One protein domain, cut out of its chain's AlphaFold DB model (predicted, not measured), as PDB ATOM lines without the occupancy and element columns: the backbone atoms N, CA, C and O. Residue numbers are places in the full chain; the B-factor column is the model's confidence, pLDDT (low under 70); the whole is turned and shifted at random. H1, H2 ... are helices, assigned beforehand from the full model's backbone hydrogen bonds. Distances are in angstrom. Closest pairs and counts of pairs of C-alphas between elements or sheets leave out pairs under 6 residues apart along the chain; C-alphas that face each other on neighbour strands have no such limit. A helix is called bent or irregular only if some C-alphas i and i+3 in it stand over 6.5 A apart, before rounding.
ATOM      1  N   TRP A  70     -23.601 -16.185 -34.910       94.62
ATOM      2  CA  TRP A  70     -24.031 -14.781 -34.922       94.62
ATOM      3  C   TRP A  70     -25.076 -14.461 -36.010       94.62
ATOM      4  O   TRP A  70     -25.838 -13.509 -35.869       94.62
ATOM      5  N   LEU A  71     -25.175 -15.279 -37.066       96.25
ATOM      6  CA  LEU A  71     -26.189 -15.139 -38.119       96.25
ATOM      7  C   LEU A  71     -27.518 -15.819 -37.777       96.25
ATOM      8  O   LEU A  71     -28.486 -15.656 -38.519       96.25
ATOM      9  N   LEU A  72     -27.590 -16.573 -36.678       95.50
ATOM     10  CA  LEU A  72     -28.774 -17.355 -36.331       95.50
ATOM     11  C   LEU A  72     -30.006 -16.467 -36.110       95.50
ATOM     12  O   LEU A  72     -31.088 -16.795 -36.597       95.50
ATOM     13  N   VAL A  73     -29.844 -15.336 -35.416       95.69
ATOM     14  CA  VAL A  73     -30.945 -14.406 -35.113       95.69
ATOM     15  C   VAL A  73     -31.439 -13.698 -36.384       95.69
ATOM     16  O   VAL A  73     -32.622 -13.853 -36.695       95.69
ATOM     17  N   PRO A  74     -30.580 -13.046 -37.202       96.69
ATOM     18  CA  PRO A  74     -31.006 -12.505 -38.493       96.69
ATOM     19  C   PRO A  74     -31.630 -13.553 -39.423       96.69
ATOM     20  O   PRO A  74     -32.626 -13.285 -40.091       96.69
ATOM     21  N   TRP A  75     -31.091 -14.774 -39.459       96.44
ATOM     22  CA  TRP A  75     -31.668 -15.855 -40.259       96.44
ATOM     23  C   TRP A  75     -33.070 -16.248 -39.773       96.44
ATOM     24  O   TRP A  75     -33.985 -16.435 -40.583       96.44
ATOM     25  N   ARG A  76     -33.274 -16.337 -38.454       95.31
ATOM     26  CA  ARG A  76     -34.584 -16.626 -37.856       95.31
ATOM     27  C   ARG A  76     -35.597 -15.528 -38.184       95.31
ATOM     28  O   ARG A  76     -36.725 -15.841 -38.561       95.31
ATOM     29  N   ASP A  77     -35.191 -14.266 -38.127       95.94
ATOM     30  CA  ASP A  77     -36.060 -13.137 -38.468       95.94
ATOM     31  C   ASP A  77     -36.411 -13.118 -39.956       95.94
ATOM     32  O   ASP A  77     -37.581 -12.986 -40.321       95.94
ATOM     33  N   ALA A  78     -35.421 -13.326 -40.827       95.62
ATOM     34  CA  ALA A  78     -35.631 -13.399 -42.267       95.62
ATOM     35  C   ALA A  78     -36.569 -14.558 -42.641       95.62
ATOM     36  O   ALA A  78     -37.516 -14.375 -43.405       95.62
ATOM     37  N   THR A  79     -36.368 -15.747 -42.065       94.56
ATOM     38  CA  THR A  79     -37.263 -16.892 -42.296       94.56
ATOM     39  C   THR A  79     -38.668 -16.662 -41.737       94.56
ATOM     40  O   THR A  79     -39.642 -17.067 -42.377       94.56
ATOM     41  N   ALA A  80     -38.810 -15.984 -40.594       93.00
ATOM     42  CA  ALA A  80     -40.110 -15.599 -40.049       93.00
ATOM     43  C   ALA A  80     -40.844 -14.612 -40.973       93.00
ATOM     44  O   ALA A  80     -42.030 -14.805 -41.255       93.00
ATOM     45  N   LEU A  81     -40.142 -13.612 -41.511       92.62
ATOM     46  CA  LEU A  81     -40.701 -12.660 -42.474       92.62
ATOM     47  C   LEU A  81     -41.099 -13.335 -43.794       92.62
ATOM     48  O   LEU A  81     -42.181 -13.063 -44.311       92.62
ATOM     49  N   LEU A  82     -40.291 -14.274 -44.297       92.50
ATOM     50  CA  LEU A  82     -40.626 -15.062 -45.491       92.50
ATOM     51  C   LEU A  82     -41.842 -15.975 -45.282       92.50
ATOM     52  O   LEU A  82     -42.571 -16.255 -46.230       92.50
ATOM     53  N   ARG A  83     -42.095 -16.432 -44.050       89.81
ATOM     54  CA  ARG A  83     -43.322 -17.175 -43.702       89.81
ATOM     55  C   ARG A  83     -44.532 -16.259 -43.535       89.81
ATOM     56  O   ARG A  83     -45.660 -16.688 -43.769       89.81
ATOM     57  N   ALA A  84     -44.304 -15.008 -43.147       88.38
ATOM     58  CA  ALA A  84     -45.318 -13.980 -42.958       88.38
ATOM     59  C   ALA A  84     -45.270 -12.935 -44.086       88.38
ATOM     60  O   ALA A  84     -45.204 -11.733 -43.820       88.38
ATOM     61  N   THR A  85     -45.345 -13.385 -45.345       86.75
ATOM     62  CA  THR A  85     -45.191 -12.537 -46.548       86.75
ATOM     63  C   THR A  85     -46.090 -11.303 -46.564       86.75
ATOM     64  O   THR A  85     -45.688 -10.267 -47.084       86.75
ATOM     65  N   GLY A  86     -47.270 -11.359 -45.936       89.06
ATOM     66  CA  GLY A  86     -48.143 -10.193 -45.790       89.06
ATOM     67  C   GLY A  86     -47.459  -9.003 -45.104       89.06
ATOM     68  O   GLY A  86     -47.711  -7.864 -45.479       89.06
ATOM     69  N   ARG A  87     -46.553  -9.242 -44.148       90.81
ATOM     70  CA  ARG A  87     -45.800  -8.177 -43.462       90.81
ATOM     71  C   ARG A  87     -44.725  -7.572 -44.346       90.81
ATOM     72  O   ARG A  87     -44.577  -6.359 -44.345       90.81
ATOM     73  N   LEU A  88     -44.031  -8.400 -45.129       93.19
ATOM     74  CA  LEU A  88     -43.102  -7.915 -46.152       93.19
ATOM     75  C   LEU A  88     -43.838  -7.070 -47.198       93.19
ATOM     76  O   LEU A  88     -43.370  -5.990 -47.538       93.19
ATOM     77  N   GLY A  89     -45.020  -7.515 -47.635       93.50
ATOM     78  CA  GLY A  89     -45.881  -6.751 -48.539       93.50
ATOM     79  C   GLY A  89     -46.275  -5.394 -47.954       93.50
ATOM     80  O   GLY A  89     -46.081  -4.370 -48.601       93.50
ATOM     81  N   TRP A  90     -46.750  -5.354 -46.706       94.69
ATOM     82  CA  TRP A  90     -47.071  -4.090 -46.036       94.69
ATOM     83  C   TRP A  90     -45.847  -3.199 -45.820       94.69
ATOM     84  O   TRP A  90     -45.943  -1.993 -46.018       94.69
ATOM     85  N   ALA A  91     -44.696  -3.763 -45.450       96.62
ATOM     86  CA  ALA A  91     -43.453  -3.006 -45.324       96.62
ATOM     87  C   ALA A  91     -43.046  -2.374 -46.663       96.62
ATOM     88  O   ALA A  91     -42.671  -1.202 -46.697       96.62
ATOM     89  N   ALA A  92     -43.177  -3.120 -47.764       96.62
ATOM     90  CA  ALA A  92     -42.925  -2.617 -49.107       96.62
ATOM     91  C   ALA A  92     -43.890  -1.480 -49.467       96.62
ATOM     92  O   ALA A  92     -43.422  -0.427 -49.886       96.62
ATOM     93  N   VAL A  93     -45.198  -1.642 -49.225       97.00
ATOM     94  CA  VAL A  93     -46.209  -0.588 -49.446       97.00
ATOM     95  C   VAL A  93     -45.865   0.682 -48.668       97.00
ATOM     96  O   VAL A  93     -45.848   1.768 -49.234       97.00
ATOM     97  N   TRP A  94     -45.535   0.571 -47.383       97.44
ATOM     98  CA  TRP A  94     -45.187   1.745 -46.582       97.44
ATOM     99  C   TRP A  94     -43.879   2.408 -47.033       97.44
ATOM    100  O   TRP A  94     -43.793   3.636 -47.056       97.44
ATOM    101  N   THR A  95     -42.889   1.615 -47.450       97.69
ATOM    102  CA  THR A  95     -41.624   2.135 -47.994       97.69
ATOM    103  C   THR A  95     -41.853   2.857 -49.323       97.69
ATOM    104  O   THR A  95     -41.338   3.957 -49.519       97.69
ATOM    105  N   THR A  96     -42.660   2.295 -50.230       97.50
ATOM    106  CA  THR A  96     -42.982   2.947 -51.508       97.50
ATOM    107  C   THR A  96     -43.798   4.215 -51.298       97.50
ATOM    108  O   THR A  96     -43.512   5.215 -51.950       97.50
ATOM    109  N   THR A  97     -44.741   4.231 -50.352       97.12
ATOM    110  CA  THR A  97     -45.452   5.453 -49.952       97.12
ATOM    111  C   THR A  97     -44.486   6.525 -49.441       97.12
ATOM    112  O   THR A  97     -44.573   7.668 -49.885       97.12
ATOM    113  N   ALA A  98     -43.538   6.176 -48.564       96.75
ATOM    114  CA  ALA A  98     -42.547   7.128 -48.053       96.75
ATOM    115  C   ALA A  98     -41.681   7.721 -49.181       96.75
ATOM    116  O   ALA A  98     -41.503   8.942 -49.254       96.75
ATOM    117  N   VAL A  99     -41.196   6.875 -50.097       96.75
ATOM    118  CA  VAL A  99     -40.422   7.296 -51.278       96.75
ATOM    119  C   VAL A  99     -41.258   8.197 -52.189       96.75
ATOM    120  O   VAL A  99     -40.812   9.289 -52.538       96.75
ATOM    121  N   ALA A 100     -42.481   7.785 -52.530       95.75
ATOM    122  CA  ALA A 100     -43.367   8.531 -53.417       95.75
ATOM    123  C   ALA A 100     -43.686   9.926 -52.866       95.75
ATOM    124  O   ALA A 100     -43.520  10.912 -53.581       95.75
ATOM    125  N   LEU A 101     -44.071  10.024 -51.588       95.81
ATOM    126  CA  LEU A 101     -44.345  11.304 -50.922       95.81
ATOM    127  C   LEU A 101     -43.112  12.214 -50.888       95.81
ATOM    128  O   LEU A 101     -43.216  13.421 -51.095       95.81
ATOM    129  N   THR A 102     -41.932  11.638 -50.661       95.69
ATOM    130  CA  THR A 102     -40.671  12.393 -50.624       95.69
ATOM    131  C   THR A 102     -40.310  12.964 -51.992       95.69
ATOM    132  O   THR A 102     -39.846  14.101 -52.095       95.69
ATOM    133  N   VAL A 103     -40.534  12.193 -53.056       95.06
ATOM    134  CA  VAL A 103     -40.217  12.592 -54.432       95.06
ATOM    135  C   VAL A 103     -41.216  13.619 -54.972       95.06
ATOM    136  O   VAL A 103     -40.809  14.558 -55.662       95.06
ATOM    137  N   THR A 104     -42.502  13.502 -54.627       94.69
ATOM    138  CA  THR A 104     -43.551  14.450 -55.051       94.69
ATOM    139  C   THR A 104     -43.599  15.725 -54.206       94.69
ATOM    140  O   THR A 104     -44.289  16.674 -54.571       94.69
ATOM    141  N   MET A 105     -42.822  15.817 -53.121       93.12
ATOM    142  CA  MET A 105     -42.862  16.940 -52.176       93.12
ATOM    143  C   MET A 105     -42.658  18.321 -52.829       93.12
ATOM    144  O   MET A 105     -43.225  19.311 -52.367       93.12
ATOM    145  N   THR A 106     -41.896  18.423 -53.924       89.44
ATOM    146  CA  THR A 106     -41.696  19.703 -54.633       89.44
ATOM    147  C   THR A 106     -42.930  20.172 -55.403       89.44
ATOM    148  O   THR A 106     -43.072  21.372 -55.626       89.44
ATOM    149  N   GLN A 107     -43.813  19.246 -55.784       93.50
ATOM    150  CA  GLN A 107     -45.069  19.525 -56.492       93.50
ATOM    151  C   GLN A 107     -46.173  20.004 -55.537       93.50
ATOM    152  O   GLN A 107     -47.204  20.507 -55.972       93.50
ATOM    153  N   VAL A 108     -45.955  19.866 -54.229       94.38
ATOM    154  CA  VAL A 108     -46.904  20.253 -53.186       94.38
ATOM    155  C   VAL A 108     -46.688  21.728 -52.796       94.38
ATOM    156  O   VAL A 108     -45.531  22.165 -52.669       94.38
ATOM    157  N   PRO A 109     -47.767  22.510 -52.563       95.94
ATOM    158  CA  PRO A 109     -47.670  23.884 -52.073       95.94
ATOM    159  C   PRO A 109     -46.846  23.980 -50.787       95.94
ATOM    160  O   PRO A 109     -46.943  23.108 -49.925       95.94
ATOM    161  N   ALA A 110     -46.089  25.067 -50.612       92.50
ATOM    162  CA  ALA A 110     -45.171  25.238 -49.479       92.50
ATOM    163  C   ALA A 110     -45.830  24.972 -48.110       92.50
ATOM    164  O   ALA A 110     -45.254  24.268 -47.287       92.50
ATOM    165  N   LYS A 111     -47.074  25.438 -47.918       91.94
ATOM    166  CA  LYS A 111     -47.856  25.251 -46.681       91.94
ATOM    167  C   LYS A 111     -48.156  23.783 -46.339       91.94
ATOM    168  O   LYS A 111     -48.384  23.472 -45.180       91.94
ATOM    169  N   ALA A 112     -48.174  22.886 -47.327       93.81
ATOM    170  CA  ALA A 112     -48.490  21.468 -47.138       93.81
ATOM    171  C   ALA A 112     -47.246  20.558 -47.144       93.81
ATOM    172  O   ALA A 112     -47.357  19.371 -46.834       93.81
ATOM    173  N   ARG A 113     -46.052  21.086 -47.456       93.12
ATOM    174  CA  ARG A 113     -44.811  20.289 -47.521       93.12
ATOM    175  C   ARG A 113     -44.428  19.680 -46.179       93.12
ATOM    176  O   ARG A 113     -44.000  18.532 -46.142       93.12
ATOM    177  N   GLU A 114     -44.608  20.420 -45.088       90.50
ATOM    178  CA  GLU A 114     -44.328  19.923 -43.737       90.50
ATOM    179  C   GLU A 114     -45.199  18.712 -43.399       90.50
ATOM    180  O   GLU A 114     -44.686  17.683 -42.968       90.50
ATOM    181  N   LEU A 115     -46.501  18.795 -43.684       91.31
ATOM    182  CA  LEU A 115     -47.430  17.690 -43.471       91.31
ATOM    183  C   LEU A 115     -47.047  16.464 -44.311       91.31
ATOM    184  O   LEU A 115     -47.001  15.354 -43.787       91.31
ATOM    185  N   VAL A 116     -46.722  16.652 -45.593       93.75
ATOM    186  CA  VAL A 116     -46.285  15.557 -46.479       93.75
ATOM    187  C   VAL A 116     -44.991  14.912 -45.978       93.75
ATOM    188  O   VAL A 116     -44.888  13.686 -45.977       93.75
ATOM    189  N   CYS A 117     -44.042  15.711 -45.486       93.44
ATOM    190  CA  CYS A 117     -42.820  15.216 -44.855       93.44
ATOM    191  C   CYS A 117     -43.139  14.362 -43.617       93.44
ATOM    192  O   CYS A 117     -42.661  13.233 -43.507       93.44
ATOM    193  N   VAL A 118     -44.009  14.842 -42.721       91.81
ATOM    194  CA  VAL A 118     -44.438  14.079 -41.538       91.81
ATOM    195  C   VAL A 118     -45.094  12.757 -41.942       91.81
ATOM    196  O   VAL A 118     -44.747  11.718 -41.386       91.81
ATOM    197  N   ILE A 119     -45.985  12.759 -42.938       93.12
ATOM    198  CA  ILE A 119     -46.638  11.531 -43.423       93.12
ATOM    199  C   ILE A 119     -45.606  10.561 -44.017       93.12
ATOM    200  O   ILE A 119     -45.681   9.363 -43.746       93.12
ATOM    201  N   ALA A 120     -44.615  11.052 -44.768       95.31
ATOM    202  CA  ALA A 120     -43.540  10.219 -45.306       95.31
ATOM    203  C   ALA A 120     -42.699   9.571 -44.189       95.31
ATOM    204  O   ALA A 120     -42.409   8.375 -44.248       95.31
ATOM    205  N   LEU A 121     -42.366  10.326 -43.138       93.88
ATOM    206  CA  LEU A 121     -41.646   9.815 -41.966       93.88
ATOM    207  C   LEU A 121     -42.482   8.792 -41.180       93.88
ATOM    208  O   LEU A 121     -41.960   7.755 -40.767       93.88
ATOM    209  N   VAL A 122     -43.785   9.037 -41.011       94.19
ATOM    210  CA  VAL A 122     -44.714   8.081 -40.388       94.19
ATOM    211  C   VAL A 122     -44.803   6.800 -41.215       94.19
ATOM    212  O   VAL A 122     -44.716   5.712 -40.649       94.19
ATOM    213  N   ALA A 123     -44.912   6.900 -42.541       95.19
ATOM    214  CA  ALA A 123     -44.900   5.740 -43.427       95.19
ATOM    215  C   ALA A 123     -43.593   4.940 -43.278       95.19
ATOM    216  O   ALA A 123     -43.638   3.724 -43.100       95.19
ATOM    217  N   GLN A 124     -42.436   5.606 -43.225       97.06
ATOM    218  CA  GLN A 124     -41.149   4.940 -43.001       97.06
ATOM    219  C   GLN A 124     -41.086   4.224 -41.638       97.06
ATOM    220  O   GLN A 124     -40.613   3.089 -41.547       97.06
ATOM    221  N   TYR A 125     -41.608   4.847 -40.578       95.81
ATOM    222  CA  TYR A 125     -41.742   4.205 -39.270       95.81
ATOM    223  C   TYR A 125     -42.669   2.982 -39.320       95.81
ATOM    224  O   TYR A 125     -42.340   1.939 -38.755       95.81
ATOM    225  N   LEU A 126     -43.809   3.071 -40.012       94.94
ATOM    226  CA  LEU A 126     -44.731   1.945 -40.171       94.94
ATOM    227  C   LEU A 126     -44.085   0.794 -40.948       94.94
ATOM    228  O   LEU A 126     -44.280  -0.362 -40.572       94.94
ATOM    229  N   ALA A 127     -43.270   1.087 -41.965       97.12
ATOM    230  CA  ALA A 127     -42.469   0.078 -42.652       97.12
ATOM    231  C   ALA A 127     -41.515  -0.632 -41.676       97.12
ATOM    232  O   ALA A 127     -41.510  -1.862 -41.611       97.12
ATOM    233  N   ALA A 128     -40.781   0.127 -40.853       97.19
ATOM    234  CA  ALA A 128     -39.915  -0.432 -39.814       97.19
ATOM    235  C   ALA A 128     -40.700  -1.309 -38.824       97.19
ATOM    236  O   ALA A 128     -40.293  -2.435 -38.542       97.19
ATOM    237  N   ALA A 129     -41.862  -0.840 -38.363       95.06
ATOM    238  CA  ALA A 129     -42.720  -1.563 -37.429       95.06
ATOM    239  C   ALA A 129     -43.232  -2.903 -37.987       95.06
ATOM    240  O   ALA A 129     -43.373  -3.865 -37.233       95.06
ATOM    241  N   GLN A 130     -43.490  -3.000 -39.298       95.88
ATOM    242  CA  GLN A 130     -43.855  -4.276 -39.927       95.88
ATOM    243  C   GLN A 130     -42.694  -5.277 -39.927       95.88
ATOM    244  O   GLN A 130     -42.918  -6.478 -39.755       95.88
ATOM    245  N   LEU A 131     -41.466  -4.786 -40.105       96.88
ATOM    246  CA  LEU A 131     -40.259  -5.607 -40.186       96.88
ATOM    247  C   LEU A 131     -39.751  -6.058 -38.812       96.88
ATOM    248  O   LEU A 131     -39.148  -7.124 -38.723       96.88
ATOM    249  N   THR A 132     -40.018  -5.304 -37.740       96.50
ATOM    250  CA  THR A 132     -39.593  -5.655 -36.372       96.50
ATOM    251  C   THR A 132     -40.504  -6.662 -35.668       96.50
ATOM    252  O   THR A 132     -40.218  -7.031 -34.529       96.50
ATOM    253  N   GLU A 133     -41.579  -7.147 -36.303       92.44
ATOM    254  CA  GLU A 133     -42.494  -8.112 -35.675       92.44
ATOM    255  C   GLU A 133     -41.816  -9.392 -35.141       92.44
ATOM    256  O   GLU A 133     -42.216  -9.841 -34.066       92.44
ATOM    257  N   PRO A 134     -40.807 -10.002 -35.798       92.69
ATOM    258  CA  PRO A 134     -40.121 -11.169 -35.235       92.69
ATOM    259  C   PRO A 134     -39.589 -10.922 -33.813       92.69
ATOM    260  O   PRO A 134     -39.806 -11.746 -32.928       92.69
ATOM    261  N   THR A 135     -39.029  -9.735 -33.561       93.62
ATOM    262  CA  THR A 135     -38.615  -9.264 -32.224       93.62
ATOM    263  C   THR A 135     -39.766  -9.276 -31.225       93.62
ATOM    264  O   THR A 135     -39.595  -9.589 -30.049       93.62
ATOM    265  N   ARG A 136     -40.961  -8.902 -31.689       90.50
ATOM    266  CA  ARG A 136     -42.165  -8.835 -30.864       90.50
ATOM    267  C   ARG A 136     -42.609 -10.223 -30.427       90.50
ATOM    268  O   ARG A 136     -42.928 -10.409 -29.263       90.50
ATOM    269  N   LEU A 137     -42.560 -11.198 -31.337       90.12
ATOM    270  CA  LEU A 137     -42.845 -12.599 -31.021       90.12
ATOM    271  C   LEU A 137     -41.837 -13.180 -30.024       90.12
ATOM    272  O   LEU A 137     -42.221 -13.971 -29.174       90.12
ATOM    273  N   GLU A 138     -40.567 -12.784 -30.124       91.12
ATOM    274  CA  GLU A 138     -39.537 -13.183 -29.162       91.12
ATOM    275  C   GLU A 138     -39.762 -12.548 -27.785       91.12
ATOM    276  O   GLU A 138     -39.614 -13.201 -26.757       91.12
ATOM    277  N   SER A 139     -40.167 -11.277 -27.763       89.62
ATOM    278  CA  SER A 139     -40.476 -10.550 -26.526       89.62
ATOM    279  C   SER A 139     -41.739 -11.081 -25.842       89.62
ATOM    280  O   SER A 139     -41.836 -11.041 -24.618       89.62
ATOM    281  N   ASP A 140     -42.700 -11.574 -26.628       88.19
ATOM    282  CA  ASP A 140     -43.938 -12.182 -26.138       88.19
ATOM    283  C   ASP A 140     -43.702 -13.633 -25.620       88.19
ATOM    284  O   ASP A 140     -44.499 -14.125 -24.824       88.19
ATOM    285  N   ASP A 141     -42.608 -14.314 -26.007       89.00
ATOM    286  CA  ASP A 141     -42.277 -15.697 -25.609       89.00
ATOM    287  C   ASP A 141     -40.796 -15.858 -25.215       89.00
ATOM    288  O   ASP A 141     -39.938 -16.264 -26.007       89.00
ATOM    289  N   VAL A 142     -40.501 -15.600 -23.937       86.56
ATOM    290  CA  VAL A 142     -39.138 -15.652 -23.377       86.56
ATOM    291  C   VAL A 142     -38.478 -17.023 -23.570       86.56
ATOM    292  O   VAL A 142     -37.259 -17.091 -23.722       86.56
ATOM    293  N   ARG A 143     -39.253 -18.116 -23.664       89.88
ATOM    294  CA  ARG A 143     -38.714 -19.482 -23.835       89.88
ATOM    295  C   ARG A 143     -37.907 -19.647 -25.124       89.88
ATOM    296  O   ARG A 143     -37.087 -20.553 -25.216       89.88
ATOM    297  N   ARG A 144     -38.126 -18.785 -26.121       88.12
ATOM    298  CA  ARG A 144     -37.381 -18.803 -27.390       88.12
ATOM    299  C   ARG A 144     -35.968 -18.240 -27.277       88.12
ATOM    300  O   ARG A 144     -35.122 -18.589 -28.099       88.12
ATOM    301  N   SER A 145     -35.718 -17.412 -26.262       89.44
ATOM    302  CA  SER A 145     -34.431 -16.745 -26.044       89.44
ATOM    303  C   SER A 145     -33.607 -17.363 -24.912       89.44
ATOM    304  O   SER A 145     -32.397 -17.165 -24.881       89.44
ATOM    305  N   THR A 146     -34.211 -18.171 -24.030       89.75
ATOM    306  CA  THR A 146     -33.527 -18.776 -22.866       89.75
ATOM    307  C   THR A 146     -32.375 -19.716 -23.223       89.75
ATOM    308  O   THR A 146     -31.488 -19.917 -22.402       89.75
ATOM    309  N   GLY A 147     -32.372 -20.294 -24.426       89.94
ATOM    310  CA  GLY A 147     -31.301 -21.177 -24.904       89.94
ATOM    311  C   GLY A 147     -30.193 -20.474 -25.692       89.94
ATOM    312  O   GLY A 147     -29.293 -21.144 -26.193       89.94
ATOM    313  N   LEU A 148     -30.269 -19.151 -25.870       91.94
ATOM    314  CA  LEU A 148     -29.322 -18.407 -26.695       91.94
ATOM    315  C   LEU A 148     -28.192 -17.799 -25.846       91.94
ATOM    316  O   LEU A 148     -28.447 -17.307 -24.751       91.94
ATOM    317  N   PRO A 149     -26.949 -17.739 -26.358       94.06
ATOM    318  CA  PRO A 149     -25.799 -17.217 -25.613       94.06
ATOM    319  C   PRO A 149     -25.746 -15.676 -25.542       94.06
ATOM    320  O   PRO A 149     -24.718 -15.115 -25.167       94.06
ATOM    321  N   TRP A 150     -26.809 -14.968 -25.945       94.06
ATOM    322  CA  TRP A 150     -26.832 -13.503 -26.027       94.06
ATOM    323  C   TRP A 150     -27.647 -12.880 -24.900       94.06
ATOM    324  O   TRP A 150     -28.731 -13.340 -24.552       94.06
ATOM    325  N   THR A 151     -27.162 -11.749 -24.391       92.81
ATOM    326  CA  THR A 151     -27.950 -10.894 -23.490       92.81
ATOM    327  C   THR A 151     -29.154 -10.293 -24.224       92.81
ATOM    328  O   THR A 151     -29.110 -10.089 -25.438       92.81
ATOM    329  N   ALA A 152     -30.206  -9.899 -23.496       89.62
ATOM    330  CA  ALA A 152     -31.385  -9.251 -24.088       89.62
ATOM    331  C   ALA A 152     -31.031  -8.007 -24.930       89.62
ATOM    332  O   ALA A 152     -31.603  -7.782 -25.996       89.62
ATOM    333  N   ARG A 153     -30.032  -7.222 -24.493       91.19
ATOM    334  CA  ARG A 153     -29.526  -6.060 -25.242       91.19
ATOM    335  C   ARG A 153     -28.894  -6.469 -26.572       91.19
ATOM    336  O   ARG A 153     -29.175  -5.850 -27.592       91.19
ATOM    337  N   GLN A 154     -28.034  -7.486 -26.563       94.12
ATOM    338  CA  GLN A 154     -27.408  -7.993 -27.786       94.12
ATOM    339  C   GLN A 154     -28.453  -8.590 -28.727       94.12
ATOM    340  O   GLN A 154     -28.398  -8.339 -29.927       94.12
ATOM    341  N   LEU A 155     -29.434  -9.316 -28.189       93.94
ATOM    342  CA  LEU A 155     -30.526  -9.885 -28.972       93.94
ATOM    343  C   LEU A 155     -31.332  -8.788 -29.682       93.94
ATOM    344  O   LEU A 155     -31.584  -8.895 -30.879       93.94
ATOM    345  N   ALA A 156     -31.647  -7.689 -28.990       93.25
ATOM    346  CA  ALA A 156     -32.312  -6.533 -29.592       93.25
ATOM    347  C   ALA A 156     -31.488  -5.892 -30.727       93.25
ATOM    348  O   ALA A 156     -32.056  -5.493 -31.742       93.25
ATOM    349  N   LEU A 157     -30.158  -5.819 -30.590       95.19
ATOM    350  CA  LEU A 157     -29.279  -5.326 -31.659       95.19
ATOM    351  C   LEU A 157     -29.265  -6.273 -32.865       95.19
ATOM    352  O   LEU A 157     -29.336  -5.810 -34.002       95.19
ATOM    353  N   TRP A 158     -29.235  -7.588 -32.638       96.94
ATOM    354  CA  TRP A 158     -29.318  -8.568 -33.722       96.94
ATOM    355  C   TRP A 158     -30.658  -8.508 -34.461       96.94
ATOM    356  O   TRP A 158     -30.680  -8.599 -35.688       96.94
ATOM    357  N   HIS A 159     -31.751  -8.256 -33.739       96.38
ATOM    358  CA  HIS A 159     -33.078  -8.034 -34.315       96.38
ATOM    359  C   HIS A 159     -33.200  -6.729 -35.123       96.38
ATOM    360  O   HIS A 159     -34.122  -6.589 -35.926       96.38
ATOM    361  N   ALA A 160     -32.270  -5.777 -34.971       97.06
ATOM    362  CA  ALA A 160     -32.223  -4.582 -35.815       97.06
ATOM    363  C   ALA A 160     -31.709  -4.879 -37.230       97.06
ATOM    364  O   ALA A 160     -32.086  -4.186 -38.173       97.06
ATOM    365  N   VAL A 161     -30.866  -5.905 -37.393       97.75
ATOM    366  CA  VAL A 161     -30.112  -6.138 -38.634       97.75
ATOM    367  C   VAL A 161     -31.041  -6.334 -39.831       97.75
ATOM    368  O   VAL A 161     -30.893  -5.643 -40.839       97.75
ATOM    369  N   VAL A 162     -32.016  -7.239 -39.730       97.88
ATOM    370  CA  VAL A 162     -32.911  -7.562 -40.855       97.88
ATOM    371  C   VAL A 162     -33.803  -6.377 -41.245       97.88
ATOM    372  O   VAL A 162     -33.799  -6.023 -42.426       97.88
ATOM    373  N   PRO A 163     -34.518  -5.707 -40.315       98.00
ATOM    374  CA  PRO A 163     -35.267  -4.493 -40.631       98.00
ATOM    375  C   PRO A 163     -34.404  -3.405 -41.273       98.00
ATOM    376  O   PRO A 163     -34.814  -2.813 -42.269       98.00
ATOM    377  N   THR A 164     -33.200  -3.161 -40.746       98.19
ATOM    378  CA  THR A 164     -32.291  -2.139 -41.276       98.19
ATOM    379  C   THR A 164     -31.858  -2.457 -42.705       98.19
ATOM    380  O   THR A 164     -31.978  -1.596 -43.578       98.19
ATOM    381  N   VAL A 165     -31.405  -3.686 -42.972       98.00
ATOM    382  CA  VAL A 165     -30.984  -4.108 -44.318       98.00
ATOM    383  C   VAL A 165     -32.143  -4.015 -45.311       98.00
ATOM    384  O   VAL A 165     -31.965  -3.475 -46.401       98.00
ATOM    385  N   LEU A 166     -33.337  -4.487 -44.939       98.12
ATOM    386  CA  LEU A 166     -34.505  -4.457 -45.823       98.12
ATOM    387  C   LEU A 166     -34.992  -3.032 -46.116       98.12
ATOM    388  O   LEU A 166     -35.358  -2.749 -47.255       98.12
ATOM    389  N   LEU A 167     -34.964  -2.126 -45.136       98.00
ATOM    390  CA  LEU A 167     -35.319  -0.722 -45.365       98.00
ATOM    391  C   LEU A 167     -34.305  -0.017 -46.262       98.00
ATOM    392  O   LEU A 167     -34.714   0.679 -47.189       98.00
ATOM    393  N   TYR A 168     -33.003  -0.215 -46.038       98.38
ATOM    394  CA  TYR A 168     -31.984   0.342 -46.931       98.38
ATOM    395  C   TYR A 168     -32.102  -0.219 -48.347       98.38
ATOM    396  O   TYR A 168     -32.027   0.551 -49.301       98.38
ATOM    397  N   ALA A 169     -32.346  -1.523 -48.496       98.00
ATOM    398  CA  ALA A 169     -32.580  -2.133 -49.799       98.00
ATOM    399  C   ALA A 169     -33.823  -1.539 -50.483       98.00
ATOM    400  O   ALA A 169     -33.752  -1.148 -51.644       98.00
ATOM    401  N   GLY A 170     -34.941  -1.402 -49.762       97.50
ATOM    402  CA  GLY A 170     -36.173  -0.809 -50.291       97.50
ATOM    403  C   GLY A 170     -36.003   0.654 -50.713       97.50
ATOM    404  O   GLY A 170     -36.430   1.033 -51.804       97.50
ATOM    405  N   LEU A 171     -35.324   1.463 -49.896       96.88
ATOM    406  CA  LEU A 171     -34.988   2.849 -50.240       96.88
ATOM    407  C   LEU A 171     -34.004   2.927 -51.413       96.88
ATOM    408  O   LEU A 171     -34.165   3.788 -52.272       96.88
ATOM    409  N   GLY A 172     -33.023   2.024 -51.481       96.31
ATOM    410  CA  GLY A 172     -32.072   1.925 -52.587       96.31
ATOM    411  C   GLY A 172     -32.757   1.590 -53.911       96.31
ATOM    412  O   GLY A 172     -32.492   2.246 -54.915       96.31
ATOM    413  N   VAL A 173     -33.703   0.644 -53.903       96.44
ATOM    414  CA  VAL A 173     -34.551   0.337 -55.066       96.44
ATOM    415  C   VAL A 173     -35.392   1.553 -55.454       96.44
ATOM    416  O   VAL A 173     -35.412   1.926 -56.623       96.44
ATOM    417  N   GLY A 174     -36.036   2.215 -54.488       94.88
ATOM    418  CA  GLY A 174     -36.799   3.440 -54.744       94.88
ATOM    419  C   GLY A 174     -35.944   4.545 -55.376       94.88
ATOM    420  O   GLY A 174     -36.331   5.129 -56.385       94.88
ATOM    421  N   ALA A 175     -34.746   4.782 -54.840       94.38
ATOM    422  CA  ALA A 175     -33.794   5.745 -55.385       94.38
ATOM    423  C   ALA A 175     -33.329   5.366 -56.799       94.38
ATOM    424  O   ALA A 175     -33.294   6.232 -57.672       94.38
ATOM    425  N   ALA A 176     -33.033   4.087 -57.045       94.12
ATOM    426  CA  ALA A 176     -32.637   3.585 -58.359       94.12
ATOM    427  C   ALA A 176     -33.749   3.749 -59.407       94.12
ATOM    428  O   ALA A 176     -33.458   4.100 -60.545       94.12
ATOM    429  N   VAL A 177     -35.019   3.563 -59.025       94.31
ATOM    430  CA  VAL A 177     -36.180   3.813 -59.902       94.31
ATOM    431  C   VAL A 177     -36.352   5.310 -60.190       94.31
ATOM    432  O   VAL A 177     -36.686   5.694 -61.308       94.31
ATOM    433  N   CYS A 178     -36.100   6.173 -59.204       91.94
ATOM    434  CA  CYS A 178     -36.232   7.625 -59.345       91.94
ATOM    435  C   CYS A 178     -35.072   8.294 -60.101       91.94
ATOM    436  O   CYS A 178     -35.267   9.356 -60.697       91.94
ATOM    437  N   ALA A 179     -33.876   7.704 -60.073       91.94
ATOM    438  CA  ALA A 179     -32.675   8.241 -60.710       91.94
ATOM    439  C   ALA A 179     -32.821   8.498 -62.226       91.94
ATOM    440  O   ALA A 179     -32.590   9.637 -62.632       91.94
ATOM    441  N   PRO A 180     -33.249   7.533 -63.070       91.69
ATOM    442  CA  PRO A 180     -33.367   7.756 -64.514       91.69
ATOM    443  C   PRO A 180     -34.451   8.778 -64.876       91.69
ATOM    444  O   PRO A 180     -34.353   9.440 -65.902       91.69
ATOM    445  N   ALA A 181     -35.462   8.950 -64.022       89.88
ATOM    446  CA  ALA A 181     -36.496   9.964 -64.202       89.88
ATOM    447  C   ALA A 181     -36.047  11.373 -63.758       89.88
ATOM    448  O   ALA A 181     -36.836  12.312 -63.832       89.88
ATOM    449  N   GLY A 182     -34.815  11.541 -63.255       86.12
ATOM    450  CA  GLY A 182     -34.315  12.826 -62.752       86.12
ATOM    451  C   GLY A 182     -35.051  13.323 -61.502       86.12
ATOM    452  O   GLY A 182     -34.941  14.490 -61.129       86.12
ATOM    453  N   VAL A 183     -35.815  12.446 -60.843       85.81
ATOM    454  CA  VAL A 183     -36.618  12.777 -59.659       85.81
ATOM    455  C   VAL A 183     -35.974  12.287 -58.363       85.81
ATOM    456  O   VAL A 183     -36.584  12.380 -57.301       85.81
ATOM    457  N   ALA A 184     -34.738  11.783 -58.413       77.75
ATOM    458  CA  ALA A 184     -33.960  11.510 -57.210       77.75
ATOM    459  C   ALA A 184     -33.733  12.821 -56.439       77.75
ATOM    460  O   ALA A 184     -33.145  13.775 -56.949       77.75
ATOM    461  N   ARG A 185     -34.246  12.889 -55.206       81.69
ATOM    462  CA  ARG A 185     -34.194  14.089 -54.360       81.69
ATOM    463  C   ARG A 185     -33.299  13.867 -53.140       81.69
ATOM    464  O   ARG A 185     -33.270  12.753 -52.616       81.69
ATOM    465  N   PRO A 186     -32.682  14.933 -52.590       86.44
ATOM    466  CA  PRO A 186     -31.937  14.855 -51.328       86.44
ATOM    467  C   PRO A 186     -32.798  14.356 -50.156       86.44
ATOM    468  O   PRO A 186     -32.276  13.777 -49.210       86.44
ATOM    469  N   GLY A 187     -34.128  14.496 -50.235       87.06
ATOM    470  CA  GLY A 187     -35.053  13.927 -49.251       87.06
ATOM    471  C   GLY A 187     -34.930  12.405 -49.087       87.06
ATOM    472  O   GLY A 187     -35.107  11.902 -47.980       87.06
ATOM    473  N   LEU A 188     -34.551  11.661 -50.135       91.94
ATOM    474  CA  LEU A 188     -34.319  10.215 -50.022       91.94
ATOM    475  C   LEU A 188     -33.100   9.899 -49.144       91.94
ATOM    476  O   LEU A 188     -33.121   8.923 -48.397       91.94
ATOM    477  N   ALA A 189     -32.069  10.752 -49.168       92.50
ATOM    478  CA  ALA A 189     -30.924  10.625 -48.270       92.50
ATOM    479  C   ALA A 189     -31.326  10.875 -46.807       92.50
ATOM    480  O   ALA A 189     -30.819  10.201 -45.912       92.50
ATOM    481  N   VAL A 190     -32.283  11.779 -46.557       91.88
ATOM    482  CA  VAL A 190     -32.847  12.001 -45.213       91.88
ATOM    483  C   VAL A 190     -33.598  10.761 -44.727       91.88
ATOM    484  O   VAL A 190     -33.370  10.327 -43.598       91.88
ATOM    485  N   LEU A 191     -34.439  10.148 -45.572       93.69
ATOM    486  CA  LEU A 191     -35.116   8.892 -45.227       93.69
ATOM    487  C   LEU A 191     -34.114   7.782 -44.899       93.69
ATOM    488  O   LEU A 191     -34.278   7.101 -43.888       93.69
ATOM    489  N   ALA A 192     -33.069   7.630 -45.717       95.75
ATOM    490  CA  ALA A 192     -32.019   6.642 -45.491       95.75
ATOM    491  C   ALA A 192     -31.294   6.891 -44.164       95.75
ATOM    492  O   ALA A 192     -31.152   5.976 -43.354       95.75
ATOM    493  N   ALA A 193     -30.904   8.133 -43.886       95.12
ATOM    494  CA  ALA A 193     -30.190   8.456 -42.659       95.12
ATOM    495  C   ALA A 193     -31.066   8.334 -41.395       95.12
ATOM    496  O   ALA A 193     -30.547   8.091 -40.306       95.12
ATOM    497  N   ALA A 194     -32.392   8.432 -41.532       94.38
ATOM    498  CA  ALA A 194     -33.346   8.217 -40.445       94.38
ATOM    499  C   ALA A 194     -33.653   6.729 -40.164       94.38
ATOM    500  O   ALA A 194     -34.257   6.422 -39.131       94.38
ATOM    501  N   VAL A 195     -33.230   5.787 -41.025       96.62
ATOM    502  CA  VAL A 195     -33.498   4.341 -40.862       96.62
ATOM    503  C   VAL A 195     -33.104   3.811 -39.474       96.62
ATOM    504  O   VAL A 195     -33.949   3.162 -38.851       96.62
ATOM    505  N   PRO A 196     -31.900   4.082 -38.924       96.19
ATOM    506  CA  PRO A 196     -31.522   3.569 -37.606       96.19
ATOM    507  C   PRO A 196     -32.447   4.060 -36.485       96.19
ATOM    508  O   PRO A 196     -32.784   3.291 -35.585       96.19
ATOM    509  N   ALA A 197     -32.905   5.315 -36.560       94.00
ATOM    510  CA  ALA A 197     -33.817   5.891 -35.576       94.00
ATOM    511  C   ALA A 197     -35.201   5.225 -35.636       94.00
ATOM    512  O   ALA A 197     -35.751   4.856 -34.597       94.00
ATOM    513  N   PHE A 198     -35.740   5.001 -36.839       95.50
ATOM    514  CA  PHE A 198     -37.029   4.325 -37.007       95.50
ATOM    515  C   PHE A 198     -36.992   2.863 -36.573       95.50
ATOM    516  O   PHE A 198     -37.910   2.416 -35.883       95.50
ATOM    517  N   VAL A 199     -35.928   2.133 -36.914       97.12
ATOM    518  CA  VAL A 199     -35.748   0.743 -36.465       97.12
ATOM    519  C   VAL A 199     -35.600   0.691 -34.946       97.12
ATOM    520  O   VAL A 199     -36.284  -0.101 -34.303       97.12
ATOM    521  N   GLY A 200     -34.797   1.575 -34.347       94.12
ATOM    522  CA  GLY A 200     -34.667   1.671 -32.893       94.12
ATOM    523  C   GLY A 200     -36.002   1.951 -32.196       94.12
ATOM    524  O   GLY A 200     -36.363   1.252 -31.250       94.12
ATOM    525  N   ALA A 201     -36.780   2.914 -32.698       91.31
ATOM    526  CA  ALA A 201     -38.106   3.229 -32.163       91.31
ATOM    527  C   ALA A 201     -39.084   2.045 -32.296       91.31
ATOM    528  O   ALA A 201     -39.799   1.715 -31.345       91.31
ATOM    529  N   ALA A 202     -39.087   1.371 -33.448       93.69
ATOM    530  CA  ALA A 202     -39.917   0.195 -33.695       93.69
ATOM    531  C   ALA A 202     -39.522  -0.997 -32.802       93.69
ATOM    532  O   ALA A 202     -40.401  -1.687 -32.277       93.69
ATOM    533  N   LEU A 203     -38.226  -1.200 -32.545       94.00
ATOM    534  CA  LEU A 203     -37.729  -2.213 -31.610       94.00
ATOM    535  C   LEU A 203     -38.128  -1.896 -30.173       94.00
ATOM    536  O   LEU A 203     -38.699  -2.750 -29.504       94.00
ATOM    537  N   VAL A 204     -37.924  -0.659 -29.712       92.44
ATOM    538  CA  VAL A 204     -38.362  -0.230 -28.372       92.44
ATOM    539  C   VAL A 204     -39.868  -0.407 -28.204       92.44
ATOM    540  O   VAL A 204     -40.310  -0.756 -27.116       92.44
ATOM    541  N   SER A 205     -40.658  -0.184 -29.258       89.88
ATOM    542  CA  SER A 205     -42.102  -0.442 -29.267       89.88
ATOM    543  C   SER A 205     -42.428  -1.944 -29.224       89.88
ATOM    544  O   SER A 205     -43.340  -2.365 -28.510       89.88
ATOM    545  N   SER A 206     -41.653  -2.767 -29.936       90.44
ATOM    546  CA  SER A 206     -41.833  -4.223 -30.015       90.44
ATOM    547  C   SER A 206     -41.445  -4.936 -28.715       90.44
ATOM    548  O   SER A 206     -42.145  -5.853 -28.296       90.44
ATOM    549  N   CYS A 207     -40.397  -4.473 -28.032       88.00
ATOM    550  CA  CYS A 207     -39.870  -5.074 -26.803       88.00
ATOM    551  C   CYS A 207     -40.657  -4.715 -25.529       88.00
ATOM    552  O   CYS A 207     -40.241  -5.076 -24.431       88.00
ATOM    553  N   ARG A 208     -41.777  -3.981 -25.619       78.25
ATOM    554  CA  ARG A 208     -42.516  -3.520 -24.422       78.25
ATOM    555  C   ARG A 208     -43.232  -4.632 -23.656       78.25
ATOM    556  O   ARG A 208     -43.624  -4.382 -22.512       78.25
ATOM    557  N   GLY A 209     -43.380  -5.807 -24.271       69.75
ATOM    558  CA  GLY A 209     -44.179  -6.923 -23.770       69.75
ATOM    559  C   GLY A 209     -45.677  -6.606 -23.728       69.75
ATOM    560  O   GLY A 209     -46.113  -5.487 -24.021       69.75
ATOM    561  N   VAL A 210     -46.483  -7.602 -23.361       65.06
ATOM    562  CA  VAL A 210     -47.904  -7.409 -23.047       65.06
ATOM    563  C   VAL A 210     -47.993  -6.629 -21.737       65.06
ATOM    564  O   VAL A 210     -47.620  -7.140 -20.682       65.06
ATOM    565  N   VAL A 211     -48.466  -5.382 -21.803       56.06
ATOM    566  CA  VAL A 211     -48.759  -4.579 -20.608       56.06
ATOM    567  C   VAL A 211     -49.782  -5.358 -19.786       56.06
ATOM    568  O   VAL A 211     -50.888  -5.595 -20.253       56.06
ATOM    569  N   HIS A 212     -49.386  -5.824 -18.604       52.62
ATOM    570  CA  HIS A 212     -50.341  -6.314 -17.619       52.62
ATOM    571  C   HIS A 212     -51.010  -5.079 -17.011       52.62
ATOM    572  O   HIS A 212     -50.309  -4.146 -16.610       52.62
ATOM    573  N   ASP A 213     -52.342  -5.060 -16.970       59.12
ATOM    574  CA  ASP A 213     -53.182  -3.880 -16.695       59.12
ATOM    575  C   ASP A 213     -52.974  -3.206 -15.317       59.12
ATOM    576  O   ASP A 213     -53.635  -2.223 -14.999       59.12
ATOM    577  N   GLY A 214     -52.029  -3.669 -14.493       57.88
ATOM    578  CA  GLY A 214     -51.789  -3.159 -13.142       57.88
ATOM    579  C   GLY A 214     -50.683  -2.108 -12.983       57.88
ATOM    580  O   GLY A 214     -50.506  -1.607 -11.876       57.88
ATOM    581  N   THR A 215     -49.882  -1.779 -14.008       55.06
ATOM    582  CA  THR A 215     -48.718  -0.882 -13.796       55.06
ATOM    583  C   THR A 215     -48.429   0.039 -14.983       55.06
ATOM    584  O   THR A 215     -47.501  -0.166 -15.770       55.06
ATOM    585  N   TYR A 216     -49.205   1.117 -15.097       56.31
ATOM    586  CA  TYR A 216     -48.868   2.242 -15.971       56.31
ATOM    587  C   TYR A 216     -47.710   3.045 -15.362       56.31
ATOM    588  O   TYR A 216     -47.899   3.824 -14.435       56.31
ATOM    589  N   SER A 217     -46.491   2.868 -15.882       55.09
ATOM    590  CA  SER A 217     -45.350   3.720 -15.519       55.09
ATOM    591  C   SER A 217     -45.217   4.893 -16.509       55.09
ATOM    592  O   SER A 217     -44.950   4.647 -17.692       55.09
ATOM    593  N   PRO A 218     -45.346   6.163 -16.068       54.91
ATOM    594  CA  PRO A 218     -45.243   7.347 -16.933       54.91
ATOM    595  C   PRO A 218     -43.877   7.489 -17.632       54.91
ATOM    596  O   PRO A 218     -43.791   8.050 -18.726       54.91
ATOM    597  N   LEU A 219     -42.818   6.874 -17.091       54.91
ATOM    598  CA  LEU A 219     -41.487   6.803 -17.714       54.91
ATOM    599  C   LEU A 219     -41.489   6.108 -19.092       54.91
ATOM    600  O   LEU A 219     -40.640   6.405 -19.936       54.91
ATOM    601  N   ARG A 220     -42.458   5.224 -19.376       56.12
ATOM    602  CA  ARG A 220     -42.555   4.515 -20.668       56.12
ATOM    603  C   ARG A 220     -43.072   5.390 -21.813       56.12
ATOM    604  O   ARG A 220     -42.674   5.176 -22.964       56.12
ATOM    605  N   LEU A 221     -43.942   6.357 -21.515       53.00
ATOM    606  CA  LEU A 221     -44.448   7.325 -22.494       53.00
ATOM    607  C   LEU A 221     -43.343   8.326 -22.861       53.00
ATOM    608  O   LEU A 221     -43.114   8.602 -24.038       53.00
ATOM    609  N   ILE A 222     -42.578   8.758 -21.853       54.59
ATOM    610  CA  ILE A 222     -41.437   9.670 -22.007       54.59
ATOM    611  C   ILE A 222     -40.365   9.061 -22.915       54.59
ATOM    612  O   ILE A 222     -39.897   9.738 -23.819       54.59
ATOM    613  N   GLY A 223     -40.029   7.773 -22.771       51.66
ATOM    614  CA  GLY A 223     -39.053   7.118 -23.657       51.66
ATOM    615  C   GLY A 223     -39.497   7.019 -25.127       51.66
ATOM    616  O   GLY A 223     -38.667   7.029 -26.033       51.66
ATOM    617  N   GLN A 224     -40.808   6.949 -25.376       53.00
ATOM    618  CA  GLN A 224     -41.387   6.862 -26.723       53.00
ATOM    619  C   GLN A 224     -41.373   8.217 -27.426       53.00
ATOM    620  O   GLN A 224     -40.989   8.316 -28.592       53.00
ATOM    621  N   LEU A 225     -41.742   9.256 -26.678       57.62
ATOM    622  CA  LEU A 225     -41.634  10.629 -27.136       57.62
ATOM    623  C   LEU A 225     -40.166  11.019 -27.286       57.62
ATOM    624  O   LEU A 225     -39.847  11.626 -28.287       57.62
ATOM    625  N   ALA A 226     -39.266  10.592 -26.395       54.84
ATOM    626  CA  ALA A 226     -37.835  10.889 -26.467       54.84
ATOM    627  C   ALA A 226     -37.158  10.294 -27.711       54.84
ATOM    628  O   ALA A 226     -36.393  10.978 -28.381       54.84
ATOM    629  N   ALA A 227     -37.449   9.041 -28.072       55.69
ATOM    630  CA  ALA A 227     -36.901   8.457 -29.300       55.69
ATOM    631  C   ALA A 227     -37.442   9.166 -30.556       55.69
ATOM    632  O   ALA A 227     -36.689   9.444 -31.490       55.69
ATOM    633  N   GLY A 228     -38.736   9.514 -30.550       54.78
ATOM    634  CA  GLY A 228     -39.364  10.293 -31.615       54.78
ATOM    635  C   GLY A 228     -38.820  11.719 -31.708       54.78
ATOM    636  O   GLY A 228     -38.512  12.181 -32.803       54.78
ATOM    637  N   THR A 229     -38.636  12.406 -30.580       60.84
ATOM    638  CA  THR A 229     -38.128  13.781 -30.518       60.84
ATOM    639  C   THR A 229     -36.645  13.846 -30.835       60.84
ATOM    640  O   THR A 229     -36.244  14.784 -31.506       60.84
ATOM    641  N   VAL A 230     -35.836  12.853 -30.454       59.81
ATOM    642  CA  VAL A 230     -34.426  12.765 -30.869       59.81
ATOM    643  C   VAL A 230     -34.323  12.517 -32.374       59.81
ATOM    644  O   VAL A 230     -33.519  13.170 -33.037       59.81
ATOM    645  N   GLY A 231     -35.168  11.647 -32.937       56.84
ATOM    646  CA  GLY A 231     -35.250  11.439 -34.386       56.84
ATOM    647  C   GLY A 231     -35.688  12.700 -35.138       56.84
ATOM    648  O   GLY A 231     -35.041  13.095 -36.106       56.84
ATOM    649  N   LEU A 232     -36.733  13.378 -34.656       62.41
ATOM    650  CA  LEU A 232     -37.237  14.643 -35.207       62.41
ATOM    651  C   LEU A 232     -36.227  15.785 -35.063       62.41
ATOM    652  O   LEU A 232     -36.059  16.576 -35.986       62.41
ATOM    653  N   TRP A 233     -35.523  15.863 -33.937       69.75
ATOM    654  CA  TRP A 233     -34.485  16.860 -33.693       69.75
ATOM    655  C   TRP A 233     -33.273  16.639 -34.593       69.75
ATOM    656  O   TRP A 233     -32.757  17.590 -35.181       69.75
ATOM    657  N   TRP A 234     -32.842  15.384 -34.747       65.69
ATOM    658  CA  TRP A 234     -31.747  15.032 -35.643       65.69
ATOM    659  C   TRP A 234     -32.126  15.352 -37.092       65.69
ATOM    660  O   TRP A 234     -31.416  16.118 -37.742       65.69
ATOM    661  N   ALA A 235     -33.300  14.889 -37.542       58.75
ATOM    662  CA  ALA A 235     -33.833  15.150 -38.878       58.75
ATOM    663  C   ALA A 235     -33.998  16.652 -39.157       58.75
ATOM    664  O   ALA A 235     -33.556  17.124 -40.205       58.75
ATOM    665  N   GLY A 236     -34.556  17.414 -38.210       60.69
ATOM    666  CA  GLY A 236     -34.729  18.863 -38.313       60.69
ATOM    667  C   GLY A 236     -33.398  19.603 -38.436       60.69
ATOM    668  O   GLY A 236     -33.257  20.489 -39.278       60.69
ATOM    669  N   ARG A 237     -32.376  19.188 -37.678       63.03
ATOM    670  CA  ARG A 237     -31.039  19.790 -37.745       63.03
ATOM    671  C   ARG A 237     -30.320  19.485 -39.068       63.03
ATOM    672  O   ARG A 237     -29.616  20.356 -39.580       63.03
ATOM    673  N   THR A 238     -30.496  18.293 -39.639       56.66
ATOM    674  CA  THR A 238     -29.950  17.945 -40.966       56.66
ATOM    675  C   THR A 238     -30.720  18.588 -42.118       56.66
ATOM    676  O   THR A 238     -30.100  19.102 -43.047       56.66
ATOM    677  N   ALA A 239     -32.053  18.638 -42.051       52.06
ATOM    678  CA  ALA A 239     -32.890  19.248 -43.083       52.06
ATOM    679  C   ALA A 239     -32.623  20.755 -43.219       52.06
ATOM    680  O   ALA A 239     -32.548  21.276 -44.330       52.06
ATOM    681  N   HIS A 240     -32.373  21.446 -42.101       55.03
ATOM    682  CA  HIS A 240     -32.057  22.875 -42.106       55.03
ATOM    683  C   HIS A 240     -30.761  23.227 -42.855       55.03
ATOM    684  O   HIS A 240     -30.620  24.354 -43.332       55.03
ATOM    685  N   ARG A 241     -29.815  22.281 -42.947       58.28
ATOM    686  CA  ARG A 241     -28.557  22.452 -43.690       58.28
ATOM    687  C   ARG A 241     -28.726  22.175 -45.182       58.28
ATOM    688  O   ARG A 241     -28.074  22.829 -45.981       58.28
ATOM    689  N   LEU A 242     -29.619  21.254 -45.545       50.19
ATOM    690  CA  LEU A 242     -29.892  20.888 -46.940       50.19
ATOM    691  C   LEU A 242     -30.781  21.901 -47.677       50.19
ATOM    692  O   LEU A 242     -30.780  21.914 -48.897       50.19
ATOM    693  N   LEU A 243     -31.539  22.737 -46.959       48.88
ATOM    694  CA  LEU A 243     -32.411  23.770 -47.543       48.88
ATOM    695  C   LEU A 243     -31.727  25.138 -47.736       48.88
ATOM    696  O   LEU A 243     -32.365  26.064 -48.228       48.88
ATOM    697  N   ARG A 244     -30.468  25.296 -47.305       54.41
ATOM    698  CA  ARG A 244     -29.700  26.553 -47.417       54.41
ATOM    699  C   ARG A 244     -28.556  26.497 -48.441       54.41
ATOM    700  O   ARG A 244     -27.844  27.488 -48.563       54.41
TER     701      ARG A 244
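AT A GLANCE: This is residues 70 to 244 of the 245 residues of an uncharacterized protein of Streptomyces sp. BK161 (UniProt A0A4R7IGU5). Three helices, H2, H3 and H5b, form an up-and-down bundle, each running against the one before it, and both arms of the bent helix H6 pack on it. H1 crosses one end of the bundle, H4 and H5a lie at that same end, and H7 packs on H6 alone. Residues 211 to 219 stick out. The printed part has 175 residues with seven named helices, H1 to H7 in chain order, and no named strand: all helix. It is compact, with a radius of gyration of the C-alphas of 17.4 A, and spans 52 by 37 by 25 A.

IN THESE COORDINATES: Begin with H5, residues 152 to 178, assigned as one helix by its hydrogen bonds but bent: C-alphas 159 and 162 are 6.6 A apart. Its arms are H5a, residues 152 to 159, and H5b, residues 162 to 178, 24.2 A long. H6, residues 186 to 206, is likewise one helix by its hydrogen bonds but bent, with C-alphas 193 and 196 7.2 A apart; its arms are H6a, 186 to 193, and H6b, 196 to 206. Find C-alpha 70 at (-24.031, -14.781, -34.922), where H1 begins, running to 83. H2 holds residues 85 to 107, 33.6 A, H3 110 to 131, 32.6 A, and H4 133 to 140. H7, residues 219 to 242, runs 34.5 A to C-alpha 242 at (-29.892, 20.888, -46.940). H1 is only just irregular, C-alphas 70 and 73 being 6.9 A apart; H2 and H3 are irregular, at 103 to 106, 7.3 A, and 111 to 114, 7.0 A.

HOW THE PARTS SIT: Look at H5b first: it touches H2, closest at C-alphas 174 and 99, 6.3 A, and H3, at 163 and 131, 5.1 A. H2 and H3 are a hairpin at 17 degrees, a shallow tilt, closest at C-alphas 91 and 127, 4.2 A. H6a touches H5b, at 192 and 168, 6.5 A; H6b touches H3, at 202 and 129, 5.0 A. H1 touches H5a, at 73 and 158, 6.2 A, and H4, at 77 and 134, 5.6 A. H7 touches H6b, opposite ways at 15 degrees, closest at C-alphas 231 and 197, 5.9 A, and is apart from H3. Every O i to N i+4 pair is within hydrogen-bond range in H4, H5a, H5b, H6a and H6b; H1 has 9 of 10, H2 17 of 19, H3 16 of 18, H7 18 of 20.

THE WHOLE: The C-alphas of Pro 180 and Gly 214, the two farthest apart, are 55.7 A apart. The printed part has no cut; the links H4 to H5 and H6 to H7 are long. Mean pLDDT of the printed part is 86.0, but residues 209 to 244 are under 70.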